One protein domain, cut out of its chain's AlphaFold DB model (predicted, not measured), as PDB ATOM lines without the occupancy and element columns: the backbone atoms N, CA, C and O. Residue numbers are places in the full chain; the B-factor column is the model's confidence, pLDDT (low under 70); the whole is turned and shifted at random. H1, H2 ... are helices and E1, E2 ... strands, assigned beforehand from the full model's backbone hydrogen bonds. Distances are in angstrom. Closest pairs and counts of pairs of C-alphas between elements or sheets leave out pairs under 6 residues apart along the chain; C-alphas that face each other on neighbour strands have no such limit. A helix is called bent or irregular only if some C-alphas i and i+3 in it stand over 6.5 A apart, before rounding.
ATOM      1  N   LEU A  32     266.593 316.894 283.601       91.06
ATOM      2  CA  LEU A  32     267.564 317.794 284.200       91.06
ATOM      3  C   LEU A  32     266.850 318.764 285.141       91.06
ATOM      4  O   LEU A  32     266.144 319.645 284.664       91.06
ATOM      5  N   LEU A  33     267.041 318.627 286.449       89.88
ATOM      6  CA  LEU A  33     266.697 319.680 287.402       89.88
ATOM      7  C   LEU A  33     267.916 320.582 287.585       89.88
ATOM      8  O   LEU A  33     269.015 320.081 287.817       89.88
ATOM      9  N   GLU A  34     267.728 321.893 287.533       90.25
ATOM     10  CA  GLU A  34     268.810 322.859 287.734       90.25
ATOM     11  C   GLU A  34     268.374 323.955 288.700       90.25
ATOM     12  O   GLU A  34     267.238 324.428 288.638       90.25
ATOM     13  N   VAL A  35     269.270 324.326 289.610       88.12
ATOM     14  CA  VAL A  35     269.065 325.393 290.587       88.12
ATOM     15  C   VAL A  35     270.211 326.385 290.463       88.12
ATOM     16  O   VAL A  35     271.363 326.013 290.669       88.12
ATOM     17  N   ASP A  36     269.888 327.647 290.197       87.88
ATOM     18  CA  ASP A  36     270.861 328.714 289.951       87.88
ATOM     19  C   ASP A  36     270.620 329.907 290.869       87.88
ATOM     20  O   ASP A  36     269.483 330.355 291.021       87.88
ATOM     21  N   LEU A  37     271.679 330.486 291.436       87.38
ATOM     22  CA  LEU A  37     271.612 331.819 292.027       87.38
ATOM     23  C   LEU A  37     271.621 332.861 290.901       87.38
ATOM     24  O   LEU A  37     272.641 333.100 290.256       87.38
ATOM     25  N   VAL A  38     270.480 333.511 290.694       85.44
ATOM     26  CA  VAL A  38     270.299 334.544 289.665       85.44
ATOM     27  C   VAL A  38     270.700 335.920 290.184       85.44
ATOM     28  O   VAL A  38     271.254 336.732 289.438       85.44
ATOM     29  N   PHE A  39     270.416 336.186 291.461       84.75
ATOM     30  CA  PHE A  39     270.725 337.451 292.112       84.75
ATOM     31  C   PHE A  39     271.014 337.243 293.612       84.75
ATOM     32  O   PHE A  39     270.268 336.506 294.264       84.75
ATOM     33  N   PRO A  40     272.018 337.927 294.192       85.50
ATOM     34  CA  PRO A  40     272.927 338.875 293.543       85.50
ATOM     35  C   PRO A  40     273.948 338.186 292.630       85.50
ATOM     36  O   PRO A  40     274.137 336.974 292.680       85.50
ATOM     37  N   GLN A  41     274.600 338.977 291.784       84.50
ATOM     38  CA  GLN A  41     275.781 338.585 291.013       84.50
ATOM     39  C   GLN A  41     277.018 339.282 291.582       84.50
ATOM     40  O   GLN A  41     276.914 340.099 292.497       84.50
ATOM     41  N   ASN A  42     278.200 338.954 291.058       86.06
ATOM     42  CA  ASN A  42     279.451 339.620 291.423       86.06
ATOM     43  C   ASN A  42     279.489 341.050 290.851       86.06
ATOM     44  O   ASN A  42     280.202 341.340 289.886       86.06
ATOM     45  N   ASP A  43     278.661 341.926 291.417       81.31
ATOM     46  CA  ASP A  43     278.519 343.322 291.025       81.31
ATOM     47  C   ASP A  43     278.321 344.246 292.243       81.31
ATOM     48  O   ASP A  43     278.393 343.832 293.407       81.31
ATOM     49  N   SER A  44     278.163 345.539 291.966       84.62
ATOM     50  CA  SER A  44     277.875 346.580 292.949       84.62
ATOM     51  C   SER A  44     276.393 346.945 292.925       84.62
ATOM     52  O   SER A  44     275.860 347.282 291.871       84.62
ATOM     53  N   TYR A  45     275.753 346.948 294.090       82.56
ATOM     54  CA  TYR A  45     274.345 347.307 294.254       82.56
ATOM     55  C   TYR A  45     274.195 348.464 295.240       82.56
ATOM     56  O   TYR A  45     275.036 348.647 296.120       82.56
ATOM     57  N   ALA A  46     273.127 349.247 295.091       82.25
ATOM     58  CA  ALA A  46     272.738 350.213 296.109       82.25
ATOM     59  C   ALA A  46     272.294 349.481 297.390       82.25
ATOM     60  O   ALA A  46     271.630 348.446 297.280       82.25
ATOM     61  N   PRO A  47     272.606 349.992 298.595       76.50
ATOM     62  CA  PRO A  47     272.001 349.487 299.814       76.50
ATOM     63  C   PRO A  47     270.480 349.654 299.742       76.50
ATOM     64  O   PRO A  47     269.964 350.769 299.706       76.50
ATOM     65  N   THR A  48     269.758 348.538 299.749       74.31
ATOM     66  CA  THR A  48     268.295 348.524 299.834       74.31
ATOM     67  C   THR A  48     267.868 347.781 301.088       74.31
ATOM     68  O   THR A  48     268.457 346.753 301.419       74.31
ATOM     69  N   ASN A  49     266.800 348.243 301.739       70.88
ATOM     70  CA  ASN A  49     266.240 347.557 302.910       70.88
ATOM     71  C   ASN A  49     265.747 346.136 302.581       70.88
ATOM     72  O   ASN A  49     265.736 345.285 303.462       70.88
ATOM     73  N   ASP A  50     265.389 345.878 301.319       76.62
ATOM     74  CA  ASP A  50     264.792 344.619 300.864       76.62
ATOM     75  C   ASP A  50     265.539 344.035 299.663       76.62
ATOM     76  O   ASP A  50     264.947 343.722 298.627       76.62
ATOM     77  N   MET A  51     266.864 343.923 299.784       80.38
ATOM     78  CA  MET A  51     267.679 343.332 298.725       80.38
ATOM     79  C   MET A  51     267.255 341.869 298.508       80.38
ATOM     80  O   MET A  51     267.357 341.065 299.439       80.38
ATOM     81  N   PRO A  52     266.765 341.499 297.313       84.38
ATOM     82  CA  PRO A  52     266.288 340.146 297.085       84.38
ATOM     83  C   PRO A  52     267.449 339.158 297.021       84.38
ATOM     84  O   PRO A  52     268.540 339.510 296.593       84.38
ATOM     85  N   ILE A  53     267.185 337.899 297.363       86.25
ATOM     86  CA  ILE A  53     268.027 336.753 297.005       86.25
ATOM     87  C   ILE A  53     267.168 335.860 296.121       86.25
ATOM     88  O   ILE A  53     266.076 335.455 296.526       86.25
ATOM     89  N   ILE A  54     267.609 335.616 294.889       86.25
ATOM     90  CA  ILE A  54     266.784 334.979 293.862       86.25
ATOM     91  C   ILE A  54     267.486 333.736 293.359       86.25
ATOM     92  O   ILE A  54     268.520 333.820 292.696       86.25
ATOM     93  N   PHE A  55     266.859 332.597 293.628       87.25
ATOM     94  CA  PHE A  55     267.186 331.331 292.999       87.25
ATOM     95  C   PHE A  55     266.192 331.047 291.878       87.25
ATOM     96  O   PHE A  55     264.987 331.253 292.044       87.25
ATOM     97  N   ALA A  56     266.688 330.560 290.751       86.38
ATOM     98  CA  ALA A  56     265.864 329.993 289.702       86.38
ATOM     99  C   ALA A  56     265.946 328.478 289.746       86.38
ATOM    100  O   ALA A  56     267.012 327.913 289.963       86.38
ATOM    101  N   ILE A  57     264.798 327.839 289.547       87.19
ATOM    102  CA  ILE A  57     264.669 326.388 289.533       87.19
ATOM    103  C   ILE A  57     264.089 326.018 288.174       87.19
ATOM    104  O   ILE A  57     262.950 326.372 287.860       87.19
ATOM    105  N   GLN A  58     264.883 325.341 287.357       87.00
ATOM    106  CA  GLN A  58     264.470 324.830 286.056       87.00
ATOM    107  C   GLN A  58     263.957 323.400 286.244       87.00
ATOM    108  O   GLN A  58     264.643 322.593 286.866       87.00
ATOM    109  N   ASN A  59     262.777 323.091 285.699       86.62
ATOM    110  CA  ASN A  59     262.058 321.817 285.878       86.62
ATOM    111  C   ASN A  59     261.688 321.502 287.349       86.62
ATOM    112  O   ASN A  59     262.002 320.424 287.859       86.62
ATOM    113  N   PRO A  60     261.026 322.438 288.068       85.06
ATOM    114  CA  PRO A  60     260.742 322.314 289.503       85.06
ATOM    115  C   PRO A  60     259.883 321.096 289.878       85.06
ATOM    116  O   PRO A  60     259.899 320.665 291.028       85.06
ATOM    117  N   GLU A  61     259.155 320.502 288.933       82.12
ATOM    118  CA  GLU A  61     258.404 319.258 289.117       82.12
ATOM    119  C   GLU A  61     259.281 318.054 289.493       82.12
ATOM    120  O   GLU A  61     258.769 317.073 290.032       82.12
ATOM    121  N   LEU A  62     260.589 318.138 289.237       83.69
ATOM    122  CA  LEU A  62     261.581 317.121 289.579       83.69
ATOM    123  C   LEU A  62     262.148 317.285 291.002       83.69
ATOM    124  O   LEU A  62     262.764 316.361 291.526       83.69
ATOM    125  N   ALA A  63     261.941 318.428 291.662       82.44
ATOM    126  CA  ALA A  63     262.480 318.679 293.001       82.44
ATOM    127  C   ALA A  63     261.984 317.697 294.089       82.44
ATOM    128  O   ALA A  63     262.800 317.284 294.919       82.44
ATOM    129  N   PRO A  64     260.709 317.247 294.102       78.94
ATOM    130  CA  PRO A  64     260.220 316.340 295.140       78.94
ATOM    131  C   PRO A  64     260.943 314.990 295.180       78.94
ATOM    132  O   PRO A  64     261.069 314.402 296.252       78.94
ATOM    133  N   VAL A  65     261.439 314.489 294.042       80.00
ATOM    134  CA  VAL A  65     262.164 313.206 294.003       80.00
ATOM    135  C   VAL A  65     263.616 313.326 294.469       80.00
ATOM    136  O   VAL A  65     264.270 312.297 294.620       80.00
ATOM    137  N   LEU A  66     264.109 314.543 294.733       79.69
ATOM    138  CA  LEU A  66     265.482 314.811 295.166       79.69
ATOM    139  C   LEU A  66     265.620 315.394 296.581       79.69
ATOM    140  O   LEU A  66     266.749 315.433 297.056       79.69
ATOM    141  N   ASP A  67     264.533 315.811 297.248       76.00
ATOM    142  CA  ASP A  67     264.582 316.340 298.634       76.00
ATOM    143  C   ASP A  67     265.638 317.465 298.773       76.00
ATOM    144  O   ASP A  67     266.608 317.390 299.527       76.00
ATOM    145  N   ILE A  68     265.532 318.495 297.923       77.50
ATOM    146  CA  ILE A  68     266.577 319.526 297.825       77.50
ATOM    147  C   ILE A  68     266.318 320.646 298.817       77.50
ATOM    148  O   ILE A  68     265.276 321.297 298.777       77.50
ATOM    149  N   THR A  69     267.335 320.955 299.616       79.62
ATOM    150  CA  THR A  69     267.369 322.130 300.486       79.62
ATOM    151  C   THR A  69     268.407 323.137 299.991       79.62
ATOM    152  O   THR A  69     269.567 322.792 299.776       79.62
ATOM    153  N   ILE A  70     268.006 324.402 299.857       82.69
ATOM    154  CA  ILE A  70     268.900 325.545 299.658       82.69
ATOM    155  C   ILE A  70     269.173 326.177 301.015       82.69
ATOM    156  O   ILE A  70     268.251 326.562 301.731       82.69
ATOM    157  N   MET A  71     270.447 326.344 301.337       83.62
ATOM    158  CA  MET A  71     270.892 327.117 302.489       83.62
ATOM    159  C   MET A  71     271.800 328.234 301.996       83.62
ATOM    160  O   MET A  71     272.639 328.007 301.124       83.62
ATOM    161  N   PHE A  72     271.639 329.433 302.544       85.19
ATOM    162  CA  PHE A  72     272.544 330.540 302.268       85.19
ATOM    163  C   PHE A  72     272.798 331.359 303.525       85.19
ATOM    164  O   PHE A  72     271.910 331.538 304.360       85.19
ATOM    165  N   ASP A  73     274.009 331.895 303.595       86.25
ATOM    166  CA  ASP A  73     274.460 332.823 304.617       86.25
ATOM    167  C   ASP A  73     275.015 334.065 303.922       86.25
ATOM    168  O   ASP A  73     275.786 333.974 302.963       86.25
ATOM    169  N   ILE A  74     274.632 335.230 304.422       86.12
ATOM    170  CA  ILE A  74     275.130 336.531 303.992       86.12
ATOM    171  C   ILE A  74     275.720 337.189 305.219       86.12
ATOM    172  O   ILE A  74     275.073 337.297 306.255       86.12
ATOM    173  N   TYR A  75     276.954 337.641 305.100       86.62
ATOM    174  CA  TYR A  75     277.669 338.294 306.180       86.62
ATOM    175  C   TYR A  75     278.583 339.364 305.603       86.62
ATOM    176  O   TYR A  75     279.012 339.278 304.447       86.62
ATOM    177  N   ASP A  76     278.897 340.364 306.421       85.12
ATOM    178  CA  ASP A  76     279.952 341.308 306.086       85.12
ATOM    179  C   ASP A  76     281.281 340.546 306.001       85.12
ATOM    180  O   ASP A  76     281.653 339.797 306.908       85.12
ATOM    181  N   ARG A  77     282.000 340.720 304.890       82.94
ATOM    182  CA  ARG A  77     283.287 340.061 304.664       82.94
ATOM    183  C   ARG A  77     284.276 340.361 305.792       82.94
ATOM    184  O   ARG A  77     285.022 339.450 306.170       82.94
ATOM    185  N   ASP A  78     284.286 341.600 306.270       83.94
ATOM    186  CA  ASP A  78     285.222 342.095 307.275       83.94
ATOM    187  C   ASP A  78     284.721 341.825 308.706       83.94
ATOM    188  O   ASP A  78     285.518 341.848 309.643       83.94
ATOM    189  N   ASP A  79     283.439 341.471 308.871       83.44
ATOM    190  CA  ASP A  79     282.815 341.142 310.159       83.44
ATOM    191  C   ASP A  79     281.939 339.874 310.090       83.44
ATOM    192  O   ASP A  79     280.726 339.884 310.311       83.44
ATOM    193  N   ARG A  80     282.573 338.732 309.787       73.94
ATOM    194  CA  ARG A  80     281.878 337.441 309.581       73.94
ATOM    195  C   ARG A  80     281.099 336.919 310.790       73.94
ATOM    196  O   ARG A  80     280.224 336.077 310.623       73.94
ATOM    197  N   PHE A  81     281.475 337.348 311.991       75.69
ATOM    198  CA  PHE A  81     280.858 336.928 313.256       75.69
ATOM    199  C   PHE A  81     280.082 338.070 313.923       75.69
ATOM    200  O   PHE A  81     279.686 337.957 315.083       75.69
ATOM    201  N   GLY A  82     279.905 339.176 313.203       70.75
ATOM    202  CA  GLY A  82     279.154 340.326 313.660       70.75
ATOM    203  C   GLY A  82     277.652 340.093 313.655       70.75
ATOM    204  O   GLY A  82     277.128 339.141 313.080       70.75
ATOM    205  N   ASN A  83     276.926 341.043 314.238       69.88
ATOM    206  CA  ASN A  83     275.461 341.014 314.289       69.88
ATOM    207  C   ASN A  83     274.793 341.297 312.925       69.88
ATOM    208  O   ASN A  83     273.569 341.314 312.843       69.88
ATOM    209  N   GLY A  84     275.578 341.567 311.875       67.69
ATOM    210  CA  GLY A  84     275.097 341.887 310.527       67.69
ATOM    211  C   GLY A  84     274.878 340.674 309.615       67.69
ATOM    212  O   GLY A  84     274.554 340.866 308.446       67.69
ATOM    213  N   SER A  85     275.076 339.443 310.103       76.81
ATOM    214  CA  SER A  85     274.838 338.240 309.303       76.81
ATOM    215  C   SER A  85     273.350 337.897 309.209       76.81
ATOM    216  O   SER A  85     272.641 337.930 310.214       76.81
ATOM    217  N   THR A  86     272.897 337.480 308.031       79.12
ATOM    218  CA  THR A  86     271.566 336.911 307.806       79.12
ATOM    219  C   THR A  86     271.680 335.573 307.089       79.12
ATOM    220  O   THR A  86     272.555 335.386 306.246       79.12
ATOM    221  N   SER A  87     270.784 334.650 307.410       81.06
ATOM    222  CA  SER A  87     270.776 333.297 306.860       81.06
ATOM    223  C   SER A  87     269.368 332.930 306.427       81.06
ATOM    224  O   SER A  87     268.386 333.374 307.025       81.06
ATOM    225  N   GLY A  88     269.257 332.076 305.417       76.88
ATOM    226  CA  GLY A  88     267.980 331.517 305.008       76.88
ATOM    227  C   GLY A  88     268.096 330.054 304.621       76.88
ATOM    228  O   GLY A  88     269.118 329.595 304.111       76.88
ATOM    229  N   ILE A  89     267.014 329.327 304.885       77.50
ATOM    230  CA  ILE A  89     266.853 327.923 304.522       77.50
ATOM    231  C   ILE A  89     265.557 327.824 303.726       77.50
ATOM    232  O   ILE A  89     264.488 328.188 304.223       77.50
ATOM    233  N   TYR A  90     265.664 327.356 302.489       74.75
ATOM    234  CA  TYR A  90     264.539 327.126 301.599       74.75
ATOM    235  C   TYR A  90     264.538 325.683 301.150       74.75
ATOM    236  O   TYR A  90     265.432 325.231 300.441       74.75
ATOM    237  N   ASP A  91     263.497 324.973 301.539       68.81
ATOM    238  CA  ASP A  91     263.260 323.634 301.051       68.81
ATOM    239  C   ASP A  91     262.520 323.696 299.703       68.81
ATOM    240  O   ASP A  91     261.428 324.268 299.604       68.81
ATOM    241  N   ILE A  92     263.134 323.150 298.650       67.75
ATOM    242  CA  ILE A  92     262.588 323.149 297.283       67.75
ATOM    243  C   ILE A  92     261.559 322.025 297.096       67.75
ATOM    244  O   ILE A  92     260.915 321.930 296.052       67.75
ATOM    245  N   GLN A  93     261.319 321.202 298.114       57.12
ATOM    246  CA  GLN A  93     260.268 320.184 298.079       57.12
ATOM    247  C   GLN A  93     258.881 320.779 297.826       57.12
ATOM    248  O   GLN A  93     257.959 320.054 297.436       57.12
ATOM    249  N   TRP A  94     258.726 322.096 298.018       50.31
ATOM    250  CA  TRP A  94     257.430 322.737 298.066       50.31
ATOM    251  C   TRP A  94     257.411 324.138 297.445       50.31
ATOM    252  O   TRP A  94     257.614 325.153 298.112       50.31
ATOM    253  N   ALA A  95     256.905 324.223 296.216       38.56
ATOM    254  CA  ALA A  95     256.086 325.359 295.788       38.56
ATOM    255  C   ALA A  95     254.749 325.420 296.584       38.56
ATOM    256  O   ALA A  95     253.684 325.550 295.989       38.56
ATOM    257  N   ASN A  96     254.832 325.380 297.929       29.86
ATOM    258  CA  ASN A  96     253.800 325.343 298.983       29.86
ATOM    259  C   ASN A  96     253.549 323.953 299.626       29.86
ATOM    260  O   ASN A  96     253.000 323.076 298.964       29.86
ATOM    261  N   LEU A  97     253.946 323.812 300.911       36.88
ATOM    262  CA  LEU A  97     253.445 322.959 302.023       36.88
ATOM    263  C   LEU A  97     254.591 322.501 302.956       36.88
ATOM    264  O   LEU A  97     255.441 321.732 302.554       36.88
ATOM    265  N   SER A  98     254.594 322.914 304.225       31.86
ATOM    266  CA  SER A  98     255.597 322.494 305.216       31.86
ATOM    267  C   SER A  98     255.348 321.085 305.768       31.86
ATOM    268  O   SER A  98     254.209 320.746 306.096       31.86
ATOM    269  N   SER A  99     256.407 320.300 306.004       33.22
ATOM    270  CA  SER A  99     256.422 319.363 307.139       33.22
ATOM    271  C   SER A  99     257.839 318.955 307.564       33.22
ATOM    272  O   SER A  99     258.731 318.809 306.738       33.22
ATOM    273  N   ASN A 100     258.019 318.769 308.875       37.78
ATOM    274  CA  ASN A 100     259.263 318.337 309.509       37.78
ATOM    275  C   ASN A 100     259.307 316.799 309.571       37.78
ATOM    276  O   ASN A 100     258.511 316.202 310.300       37.78
ATOM    277  N   GLY A 101     260.244 316.166 308.861       42.84
ATOM    278  CA  GLY A 101     260.497 314.721 308.924       42.84
ATOM    279  C   GLY A 101     261.885 314.390 309.500       42.84
ATOM    280  O   GLY A 101     262.835 315.127 309.243       42.84
ATOM    281  N   PRO A 102     262.046 313.315 310.299       39.25
ATOM    282  CA  PRO A 102     263.353 312.889 310.797       39.25
ATOM    283  C   PRO A 102     264.109 312.031 309.764       39.25
ATOM    284  O   PRO A 102     263.596 311.022 309.289       39.25
ATOM    285  N   PHE A 103     265.360 312.396 309.476       41.84
ATOM    286  CA  PHE A 103     266.267 311.674 308.573       41.84
ATOM    287  C   PHE A 103     266.944 310.482 309.285       41.84
ATOM    288  O   PHE A 103     267.674 310.708 310.255       41.84
ATOM    289  N   ARG A 104     266.782 309.224 308.831       38.69
ATOM    290  CA  ARG A 104     267.632 308.097 309.289       38.69
ATOM    291  C   ARG A 104     267.994 307.063 308.200       38.69
ATOM    292  O   ARG A 104     267.176 306.313 307.717       38.69
ATOM    293  N   ASN A 105     269.295 306.896 307.955       37.81
ATOM    294  CA  ASN A 105     269.959 305.658 307.498       37.81
ATOM    295  C   ASN A 105     269.337 304.855 306.333       37.81
ATOM    296  O   ASN A 105     269.156 303.642 306.435       37.81
ATOM    297  N   LEU A 106     269.151 305.501 305.187       45.94
ATOM    298  CA  LEU A 106     269.135 304.827 303.885       45.94
ATOM    299  C   LEU A 106     270.503 304.992 303.203       45.94
ATOM    300  O   LEU A 106     271.219 305.936 303.546       45.94
ATOM    301  N   PRO A 107     270.878 304.170 302.201       51.81
ATOM    302  CA  PRO A 107     271.986 304.482 301.293       51.81
ATOM    303  C   PRO A 107     271.593 305.620 300.327       51.81
ATOM    304  O   PRO A 107     271.850 305.560 299.128       51.81
ATOM    305  N   LEU A 108     270.925 306.652 300.844       54.81
ATOM    306  CA  LEU A 108     270.718 307.906 300.149       54.81
ATOM    307  C   LEU A 108     272.054 308.636 300.140       54.81
ATOM    308  O   LEU A 108     272.710 308.796 301.172       54.81
ATOM    309  N   THR A 109     272.474 309.059 298.953       56.44
ATOM    310  CA  THR A 109     273.669 309.885 298.832       56.44
ATOM    311  C   THR A 109     273.280 311.312 299.170       56.44
ATOM    312  O   THR A 109     272.638 311.989 298.373       56.44
ATOM    313  N   PHE A 110     273.688 311.775 300.347       61.34
ATOM    314  CA  PHE A 110     273.634 313.191 300.677       61.34
ATOM    315  C   PHE A 110     274.761 313.893 299.928       61.34
ATOM    316  O   PHE A 110     275.941 313.670 300.208       61.34
ATOM    317  N   ASN A 111     274.398 314.716 298.950       65.69
ATOM    318  CA  ASN A 111     275.339 315.581 298.263       65.69
ATOM    319  C   ASN A 111     275.110 317.020 298.725       65.69
ATOM    320  O   ASN A 111     273.977 317.489 298.766       65.69
ATOM    321  N   SER A 112     276.188 317.704 299.091       72.44
ATOM    322  CA  SER A 112     276.158 319.125 299.408       72.44
ATOM    323  C   SER A 112     277.117 319.839 298.473       72.44
ATOM    324  O   SER A 112     278.268 319.431 298.319       72.44
ATOM    325  N   SER A 113     276.624 320.900 297.843       76.19
ATOM    326  CA  SER A 113     277.420 321.814 297.034       76.19
ATOM    327  C   SER A 113     277.399 323.179 297.706       76.19
ATOM    328  O   SER A 113     276.334 323.702 298.027       76.19
ATOM    329  N   THR A 114     278.578 323.752 297.941       80.94
ATOM    330  CA  THR A 114     278.724 325.079 298.545       80.94
ATOM    331  C   THR A 114     279.470 325.975 297.579       80.94
ATOM    332  O   THR A 114     280.612 325.692 297.223       80.94
ATOM    333  N   ASN A 115     278.832 327.076 297.201       83.25
ATOM    334  CA  ASN A 115     279.420 328.095 296.349       83.25
ATOM    335  C   ASN A 115     279.517 329.413 297.121       83.25
ATOM    336  O   ASN A 115     278.697 329.692 297.995       83.25
ATOM    337  N   LEU A 116     280.528 330.221 296.804       84.31
ATOM    338  CA  LEU A 116     280.757 331.517 297.437       84.31
ATOM    339  C   LEU A 116     280.737 332.612 296.376       84.31
ATOM    340  O   LEU A 116     281.558 332.611 295.460       84.31
ATOM    341  N   LEU A 117     279.855 333.588 296.566       87.12
ATOM    342  CA  LEU A 117     279.800 334.802 295.765       87.12
ATOM    343  C   LEU A 117     280.072 336.008 296.655       87.12
ATOM    344  O   LEU A 117     279.489 336.143 297.728       87.12
ATOM    345  N   ALA A 118     280.927 336.908 296.183       87.44
ATOM    346  CA  ALA A 118     281.075 338.223 296.776       87.44
ATOM    347  C   ALA A 118     280.414 339.264 295.873       87.44
ATOM    348  O   ALA A 118     280.692 339.305 294.679       87.44
ATOM    349  N   PHE A 119     279.593 340.120 296.466       85.69
ATOM    350  CA  PHE A 119     279.057 341.326 295.848       85.69
ATOM    351  C   PHE A 119     279.375 342.518 296.750       85.69
ATOM    352  O   PHE A 119     279.804 342.344 297.893       85.69
ATOM    353  N   THR A 120     279.206 343.733 296.239       85.00
ATOM    354  CA  THR A 120     279.470 344.947 297.022       85.00
ATOM    355  C   THR A 120     278.232 345.815 297.112       85.00
ATOM    356  O   THR A 120     277.472 345.927 296.154       85.00
ATOM    357  N   SER A 121     278.049 346.444 298.267       77.38
ATOM    358  CA  SER A 121     277.075 347.511 298.445       77.38
ATOM    359  C   SER A 121     277.807 348.849 298.361       77.38
ATOM    360  O   SER A 121     278.818 349.043 299.039       77.38
ATOM    361  N   LYS A 122     277.366 349.751 297.484       77.00
ATOM    362  CA  LYS A 122     277.908 351.113 297.331       77.00
ATOM    363  C   LYS A 122     276.744 352.083 297.245       77.00
ATOM    364  O   LYS A 122     275.750 351.720 296.630       77.00
ATOM    365  N   ASP A 123     276.886 353.301 297.773       65.50
ATOM    366  CA  ASP A 123     275.896 354.386 297.639       65.50
ATOM    367  C   ASP A 123     275.693 354.775 296.162       65.50
ATOM    368  O   ASP A 123     276.234 355.752 295.645       65.50
ATOM    369  N   LEU A 124     274.936 353.945 295.459       62.94
ATOM    370  CA  LEU A 124     274.456 354.150 294.112       62.94
ATOM    371  C   LEU A 124     273.021 354.650 294.236       62.94
ATOM    372  O   LEU A 124     272.233 354.145 295.026       62.94
ATOM    373  N   THR A 125     272.660 355.652 293.445       55.88
ATOM    374  CA  THR A 125     271.312 356.239 293.451       55.88
ATOM    375  C   THR A 125     270.279 355.397 292.693       55.88
ATOM    376  O   THR A 125     269.171 355.872 292.460       55.88
ATOM    377  N   GLN A 126     270.645 354.197 292.236       57.25
ATOM    378  CA  GLN A 126     269.826 353.363 291.360       57.25
ATOM    379  C   GLN A 126     269.406 352.080 292.081       57.25
ATOM    380  O   GLN A 126     270.257 351.315 292.534       57.25
ATOM    381  N   ASP A 127     268.093 351.864 292.156       65.81
ATOM    382  CA  ASP A 127     267.493 350.645 292.698       65.81
ATOM    383  C   ASP A 127     267.896 349.394 291.901       65.81
ATOM    384  O   ASP A 127     268.303 349.458 290.737       65.81
ATOM    385  N   VAL A 128     267.750 348.232 292.540       76.69
ATOM    386  CA  VAL A 128     268.019 346.923 291.934       76.69
ATOM    387  C   VAL A 128     267.080 346.676 290.744       76.69
ATOM    388  O   VAL A 128     265.880 346.471 290.918       76.69
ATOM    389  N   ASP A 129     267.638 346.620 289.532       79.06
ATOM    390  CA  ASP A 129     266.926 346.210 288.316       79.06
ATOM    391  C   ASP A 129     267.184 344.727 288.001       79.06
ATOM    392  O   ASP A 129     268.198 344.351 287.403       79.06
ATOM    393  N   LEU A 130     266.224 343.880 288.384       81.31
ATOM    394  CA  LEU A 130     266.265 342.431 288.169       81.31
ATOM    395  C   LEU A 130     266.230 342.015 286.695       81.31
ATOM    396  O   LEU A 130     266.698 340.926 286.366       81.31
ATOM    397  N   VAL A 131     265.681 342.851 285.809       83.38
ATOM    398  CA  VAL A 131     265.646 342.560 284.372       83.38
ATOM    399  C   VAL A 131     267.062 342.686 283.825       83.38
ATOM    400  O   VAL A 131     267.614 341.712 283.308       83.38
ATOM    401  N   SER A 132     267.706 343.830 284.081       75.94
ATOM    402  CA  SER A 132     269.093 344.072 283.669       75.94
ATOM    403  C   SER A 132     270.083 343.058 284.254       75.94
ATOM    404  O   SER A 132     271.033 342.671 283.568       75.94
ATOM    405  N   ALA A 133     269.823 342.559 285.474       69.19
ATOM    406  CA  ALA A 133     270.634 341.531 286.120       69.19
ATOM    407  C   ALA A 133     270.710 340.236 285.290       69.19
ATOM    408  O   ALA A 133     271.703 339.522 285.362       69.19
ATOM    409  N   THR A 134     269.708 339.935 284.460       72.81
ATOM    410  CA  THR A 134     269.677 338.707 283.640       72.81
ATOM    411  C   THR A 134     269.914 338.934 282.146       72.81
ATOM    412  O   THR A 134     270.072 337.977 281.389       72.81
ATOM    413  N   GLU A 135     269.978 340.188 281.692       68.38
ATOM    414  CA  GLU A 135     270.085 340.519 280.266       68.38
ATOM    415  C   GLU A 135     271.527 340.524 279.725       68.38
ATOM    416  O   GLU A 135     271.721 340.362 278.519       68.38
ATOM    417  N   ASN A 136     272.551 340.635 280.582       55.97
ATOM    418  CA  ASN A 136     273.934 340.871 280.147       55.97
ATOM    419  C   ASN A 136     274.971 339.919 280.767       55.97
ATOM    420  O   ASN A 136     275.685 340.326 281.672       55.97
ATOM    421  N   LYS A 137     275.121 338.699 280.219       54.41
ATOM    422  CA  LYS A 137     276.344 337.839 280.205       54.41
ATOM    423  C   LYS A 137     277.174 337.642 281.499       54.41
ATOM    424  O   LYS A 137     278.230 337.023 281.421       54.41
ATOM    425  N   LYS A 138     276.739 338.118 282.663       62.94
ATOM    426  CA  LYS A 138     277.403 337.962 283.965       62.94
ATOM    427  C   LYS A 138     276.627 337.016 284.876       62.94
ATOM    428  O   LYS A 138     276.580 337.205 286.085       62.94
ATOM    429  N   CYS A 139     276.003 335.992 284.309       68.44
ATOM    430  CA  CYS A 139     275.488 334.901 285.126       68.44
ATOM    431  C   CYS A 139     276.665 334.400 285.962       68.44
ATOM    432  O   CYS A 139     277.774 334.264 285.442       68.44
ATOM    433  N   SER A 140     276.461 334.248 287.263       64.44
ATOM    434  CA  SER A 140     277.562 333.897 288.148       64.44
ATOM    435  C   SER A 140     278.013 332.472 287.824       64.44
ATOM    436  O   SER A 140     277.380 331.510 288.257       64.44
ATOM    437  N   ASP A 141     279.081 332.342 287.031       67.69
ATOM    438  CA  ASP A 141     279.664 331.053 286.661       67.69
ATOM    439  C   ASP A 141     279.933 330.236 287.930       67.69
ATOM    440  O   ASP A 141     280.590 330.697 288.865       67.69
ATOM    441  N   GLY A 142     279.387 329.020 287.978       71.00
ATOM    442  CA  GLY A 142     279.541 328.119 289.120       71.00
ATOM    443  C   GLY A 142     278.623 328.399 290.315       71.00
ATOM    444  O   GLY A 142     278.722 327.681 291.302       71.00
ATOM    445  N   MET A 143     277.701 329.366 290.253       82.38
ATOM    446  CA  MET A 143     276.694 329.586 291.305       82.38
ATOM    447  C   MET A 143     275.386 328.832 291.028       82.38
ATOM    448  O   MET A 143     274.295 329.372 291.204       82.38
ATOM    449  N   GLY A 144     275.499 327.578 290.606       86.12
ATOM    450  CA  GLY A 144     274.362 326.702 290.356       86.12
ATOM    451  C   GLY A 144     274.716 325.240 290.587       86.12
ATOM    452  O   GLY A 144     275.882 324.888 290.790       86.12
ATOM    453  N   VAL A 145     273.704 324.386 290.567       88.69
ATOM    454  CA  VAL A 145     273.838 322.930 290.627       88.69
ATOM    455  C   VAL A 145     272.804 322.301 289.706       88.69
ATOM    456  O   VAL A 145     271.656 322.737 289.657       88.69
ATOM    457  N   ALA A 146     273.213 321.265 288.978       90.06
ATOM    458  CA  ALA A 146     272.336 320.528 288.086       90.06
ATOM    459  C   ALA A 146     272.346 319.034 288.427       90.06
ATOM    460  O   ALA A 146     273.388 318.452 288.734       90.06
ATOM    461  N   PHE A 147     271.176 318.409 288.341       89.44
ATOM    462  CA  PHE A 147     270.945 316.999 288.618       89.44
ATOM    463  C   PHE A 147     270.260 316.362 287.415       89.44
ATOM    464  O   PHE A 147     269.166 316.767 287.027       89.44
ATOM    465  N   ASN A 148     270.892 315.350 286.823       91.25
ATOM    466  CA  ASN A 148     270.267 314.552 285.773       91.25
ATOM    467  C   ASN A 148     269.625 313.310 286.390       91.25
ATOM    468  O   ASN A 148     270.332 312.367 286.749       91.25
ATOM    469  N   ILE A 149     268.302 313.322 286.520       90.19
ATOM    470  CA  ILE A 149     267.524 312.205 287.047       90.19
ATOM    471  C   ILE A 149     267.237 311.239 285.903       90.19
ATOM    472  O   ILE A 149     266.531 311.579 284.953       90.19
ATOM    473  N   THR A 150     267.785 310.031 285.981       88.38
ATOM    474  CA  THR A 150     267.677 309.028 284.911       88.38
ATOM    475  C   THR A 150     266.618 307.971 285.169       88.38
ATOM    476  O   THR A 150     266.152 307.348 284.221       88.38
ATOM    477  N   ASP A 151     266.255 307.754 286.431       82.75
ATOM    478  CA  ASP A 151     265.246 306.773 286.827       82.75
ATOM    479  C   ASP A 151     264.612 307.165 288.167       82.75
ATOM    480  O   ASP A 151     265.065 308.109 288.816       82.75
ATOM    481  N   ASN A 152     263.572 306.453 288.584       79.75
ATOM    482  CA  ASN A 152     262.886 306.653 289.854       79.75
ATOM    483  C   ASN A 152     262.705 305.315 290.575       79.75
ATOM    484  O   ASN A 152     262.390 304.301 289.958       79.75
ATOM    485  N   TYR A 153     262.848 305.325 291.896       74.88
ATOM    486  CA  TYR A 153     262.645 304.165 292.755       74.88
ATOM    487  C   TYR A 153     261.621 304.469 293.836       74.88
ATOM    488  O   TYR A 153     261.517 305.607 294.297       74.88
ATOM    489  N   ASP A 154     260.907 303.443 294.289       73.56
ATOM    490  CA  ASP A 154     260.094 303.559 295.493       73.56
ATOM    491  C   ASP A 154     261.002 303.927 296.671       73.56
ATOM    492  O   ASP A 154     261.996 303.254 296.965       73.56
ATOM    493  N   ALA A 155     260.669 305.031 297.333       68.00
ATOM    494  CA  ALA A 155     261.318 305.418 298.563       68.00
ATOM    495  C   ALA A 155     261.001 304.356 299.634       68.00
ATOM    496  O   ALA A 155     259.874 303.852 299.703       68.00
ATOM    497  N   PRO A 156     261.973 303.995 300.478       63.84
ATOM    498  CA  PRO A 156     261.782 302.987 301.512       63.84
ATOM    499  C   PRO A 156     260.602 303.304 302.439       63.84
ATOM    500  O   PRO A 156     260.415 304.439 302.874       63.84
ATOM    501  N   LEU A 157     259.807 302.272 302.742       59.41
ATOM    502  CA  LEU A 157     258.518 302.376 303.446       59.41
ATOM    503  C   LEU A 157     258.619 302.894 304.895       59.41
ATOM    504  O   LEU A 157     257.595 303.159 305.520       59.41
ATOM    505  N   ASP A 158     259.827 302.999 305.445       60.62
ATOM    506  CA  ASP A 158     260.103 303.486 306.795       60.62
ATOM    507  C   ASP A 158     260.414 304.994 306.854       60.62
ATOM    508  O   ASP A 158     260.589 305.526 307.951       60.62
ATOM    509  N   HIS A 159     260.439 305.689 305.708       56.25
ATOM    510  CA  HIS A 159     260.788 307.105 305.615       56.25
ATOM    511  C   HIS A 159     259.713 307.950 304.940       56.25
ATOM    512  O   HIS A 159     259.151 307.606 303.901       56.25
ATOM    513  N   TYR A 160     259.468 309.123 305.525       61.56
ATOM    514  CA  TYR A 160     258.723 310.173 304.851       61.56
ATOM    515  C   TYR A 160     259.614 310.760 303.756       61.56
ATOM    516  O   TYR A 160     260.563 311.477 304.059       61.56
ATOM    517  N   TRP A 161     259.320 310.416 302.500       63.44
ATOM    518  CA  TRP A 161     259.961 311.021 301.338       63.44
ATOM    519  C   TRP A 161     259.009 312.031 300.673       63.44
ATOM    520  O   TRP A 161     257.893 311.648 300.292       63.44
ATOM    521  N   PRO A 162     259.432 313.290 300.482       63.19
ATOM    522  CA  PRO A 162     258.592 314.371 299.950       63.19
ATOM    523  C   PRO A 162     258.043 314.078 298.551       63.19
ATOM    524  O   PRO A 162     256.919 314.466 298.220       63.19
ATOM    525  N   GLY A 163     258.787 313.308 297.751       61.84
ATOM    526  CA  GLY A 163     258.406 312.807 296.427       61.84
ATOM    527  C   GLY A 163     257.280 311.772 296.428       61.84
ATOM    528  O   GLY A 163     257.259 310.903 295.567       61.84
ATOM    529  N   LYS A 164     256.350 311.832 297.391       66.94
ATOM    530  CA  LYS A 164     255.200 310.921 297.538       66.94
ATOM    531  C   LYS A 164     255.600 309.446 297.625       66.94
ATOM    532  O   LYS A 164     254.882 308.580 297.134       66.94
ATOM    533  N   GLY A 165     256.736 309.172 298.260       69.44
ATOM    534  CA  GLY A 165     257.276 307.818 298.333       69.44
ATOM    535  C   GLY A 165     258.058 307.390 297.088       69.44
ATOM    536  O   GLY A 165     258.227 306.197 296.888       69.44
ATOM    537  N   THR A 166     258.541 308.323 296.264       74.31
ATOM    538  CA  THR A 166     259.408 308.044 295.107       74.31
ATOM    539  C   THR A 166     260.666 308.917 295.142       74.31
ATOM    540  O   THR A 166     260.567 310.131 295.300       74.31
ATOM    541  N   CYS A 167     261.840 308.308 294.980       78.00
ATOM    542  CA  CYS A 167     263.161 308.946 294.976       78.00
ATOM    543  C   CYS A 167     263.820 308.833 293.590       78.00
ATOM    544  O   CYS A 167     263.680 307.813 292.915       78.00
ATOM    545  N   GLY A 168     264.534 309.872 293.161       81.75
ATOM    546  CA  GLY A 168     265.165 309.960 291.846       81.75
ATOM    547  C   GLY A 168     266.592 309.407 291.834       81.75
ATOM    548  O   GLY A 168     267.414 309.740 292.686       81.75
ATOM    549  N   LEU A 169     266.920 308.601 290.825       83.06
ATOM    550  CA  LEU A 169     268.286 308.173 290.539       83.06
ATOM    551  C   LEU A 169     269.032 309.272 289.785       83.06
ATOM    552  O   LEU A 169     268.731 309.541 288.623       83.06
ATOM    553  N   VAL A 170     270.041 309.857 290.422       85.69
ATOM    554  CA  VAL A 170     270.894 310.883 289.813       85.69
ATOM    555  C   VAL A 170     272.095 310.244 289.117       85.69
ATOM    556  O   VAL A 170     272.855 309.490 289.727       85.69
ATOM    557  N   ALA A 171     272.300 310.579 287.843       86.12
ATOM    558  CA  ALA A 171     273.488 310.184 287.097       86.12
ATOM    559  C   ALA A 171     274.729 310.987 287.515       86.12
ATOM    560  O   ALA A 171     274.654 312.182 287.803       86.12
ATOM    561  N   LEU A 172     275.889 310.324 287.481       82.06
ATOM    562  CA  LEU A 172     277.198 310.934 287.705       82.06
ATOM    563  C   LEU A 172     278.081 310.831 286.446       82.06
ATOM    564  O   LEU A 172     277.993 309.827 285.733       82.06
ATOM    565  N   PRO A 173     278.971 311.812 286.194       86.62
ATOM    566  CA  PRO A 173     279.165 313.051 286.959       86.62
ATOM    567  C   PRO A 173     277.979 314.019 286.820       86.62
ATOM    568  O   PRO A 173     277.209 313.922 285.866       86.62
ATOM    569  N   LEU A 174     277.831 314.939 287.780       85.69
ATOM    570  CA  LEU A 174     276.767 315.943 287.727       85.69
ATOM    571  C   LEU A 174     276.917 316.815 286.466       85.69
ATOM    572  O   LEU A 174     278.045 317.192 286.124       85.69
ATOM    573  N   PRO A 175     275.812 317.134 285.770       89.38
ATOM    574  CA  PRO A 175     275.839 318.069 284.654       89.38
ATOM    575  C   PRO A 175     276.374 319.439 285.071       89.38
ATOM    576  O   PRO A 175     276.253 319.858 286.223       89.38
ATOM    577  N   THR A 176     276.942 320.160 284.111       88.69
ATOM    578  CA  THR A 176     277.313 321.561 284.313       88.69
ATOM    579  C   THR A 176     276.049 322.429 284.266       88.69
ATOM    580  O   THR A 176     275.330 322.334 283.270       88.69
ATOM    581  N   PRO A 177     275.771 323.248 285.298       88.25
ATOM    582  CA  PRO A 177     274.648 324.184 285.284       88.25
ATOM    583  C   PRO A 177     274.854 325.288 284.234       88.25
ATOM    584  O   PRO A 177     275.987 325.668 283.924       88.25
ATOM    585  N   ASP A 178     273.753 325.805 283.703       85.06
ATOM    586  CA  ASP A 178     273.638 326.871 282.709       85.06
ATOM    587  C   ASP A 178     272.783 328.029 283.274       85.06
ATOM    588  O   ASP A 178     271.665 328.293 282.804       85.06
ATOM    589  N   PRO A 179     273.324 328.787 284.251       76.25
ATOM    590  CA  PRO A 179     272.595 329.854 284.940       76.25
ATOM    591  C   PRO A 179     272.151 330.986 284.002       76.25
ATOM    592  O   PRO A 179     271.272 331.780 284.338       76.25
ATOM    593  N   CYS A 180     272.731 331.069 282.801       77.06
ATOM    594  CA  CYS A 180     272.378 332.057 281.785       77.06
ATOM    595  C   CYS A 180     271.097 331.756 281.015       77.06
ATOM    596  O   CYS A 180     270.626 332.607 280.251       77.06
TER     597      CYS A 180
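What this domain is: This is residues 32 to 180 of the 246 residues of an uncharacterized protein of Pyrenophora tritici-repentis (strain Pt-1C-BFP) (UniProt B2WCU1). With little regular structure, the domain is a strongly twisted sheet, E2 E1 E5 E6, with a separate hairpin, E3 and E4, and long loops. H1 stands beside the sheet. The printed part has 149 residues, 53 in named elements, mixed class, in order E1 E2 H1 E3 E4 H2 E5 E6; both sheets are antiparallel. It is only just compact, close to loose, radius of gyration of the C-alphas 17.6 A, spans 56 by 34 by 27 A.

Where its parts are: E1, residues 32 to 39, begins at C-alpha 32 (267.564, 317.794, 284.200) and measures 21.4 A. E5, 144 to 154, measures 27.7 A. E2 is 54 to 58, H1 60 to 65, E3 69 to 74, E4 86 to 91, H2 130 to 135; E6, 166 to 170, ends at C-alpha 170 (270.894, 310.883, 289.813).

How they stand to each other: E5 bends by 72 degrees at residue 151; its residues 144 to 148 pair with E1 (N 33 and O 147, 2.9 A), 149 to 154 with E6 in a hairpin (N 153 and O 167, 2.8 A). E1 and E2 form a hairpin (N 36 and O 56, 2.9 A), as do E3 and E4 (N 72 and O 88, 3.0 A). E1 and E3 are apart. H1, only just irregular with C-alphas 61 and 64 6.9 A apart, stands at the sheet's level, height 1.9 A; its closest C-alphas to E6 are Val 65 and Cys 167, 4.5 A. H2 only grazes the sheet. O i to N i+4 pairs within hydrogen-bond range are 0 of 2 in H1, with 2 of 3 O i to N i+3, and 1 of 2 in H2.

The domain as a whole: The farthest C-alphas, Thr 125 and Leu 157, are 56.3 A apart. The printed part has no cut; the link E4 to H2 is long, 38 residues. Its mean pLDDT is 74.1, with 47 residues under 70, among them 91 to 111.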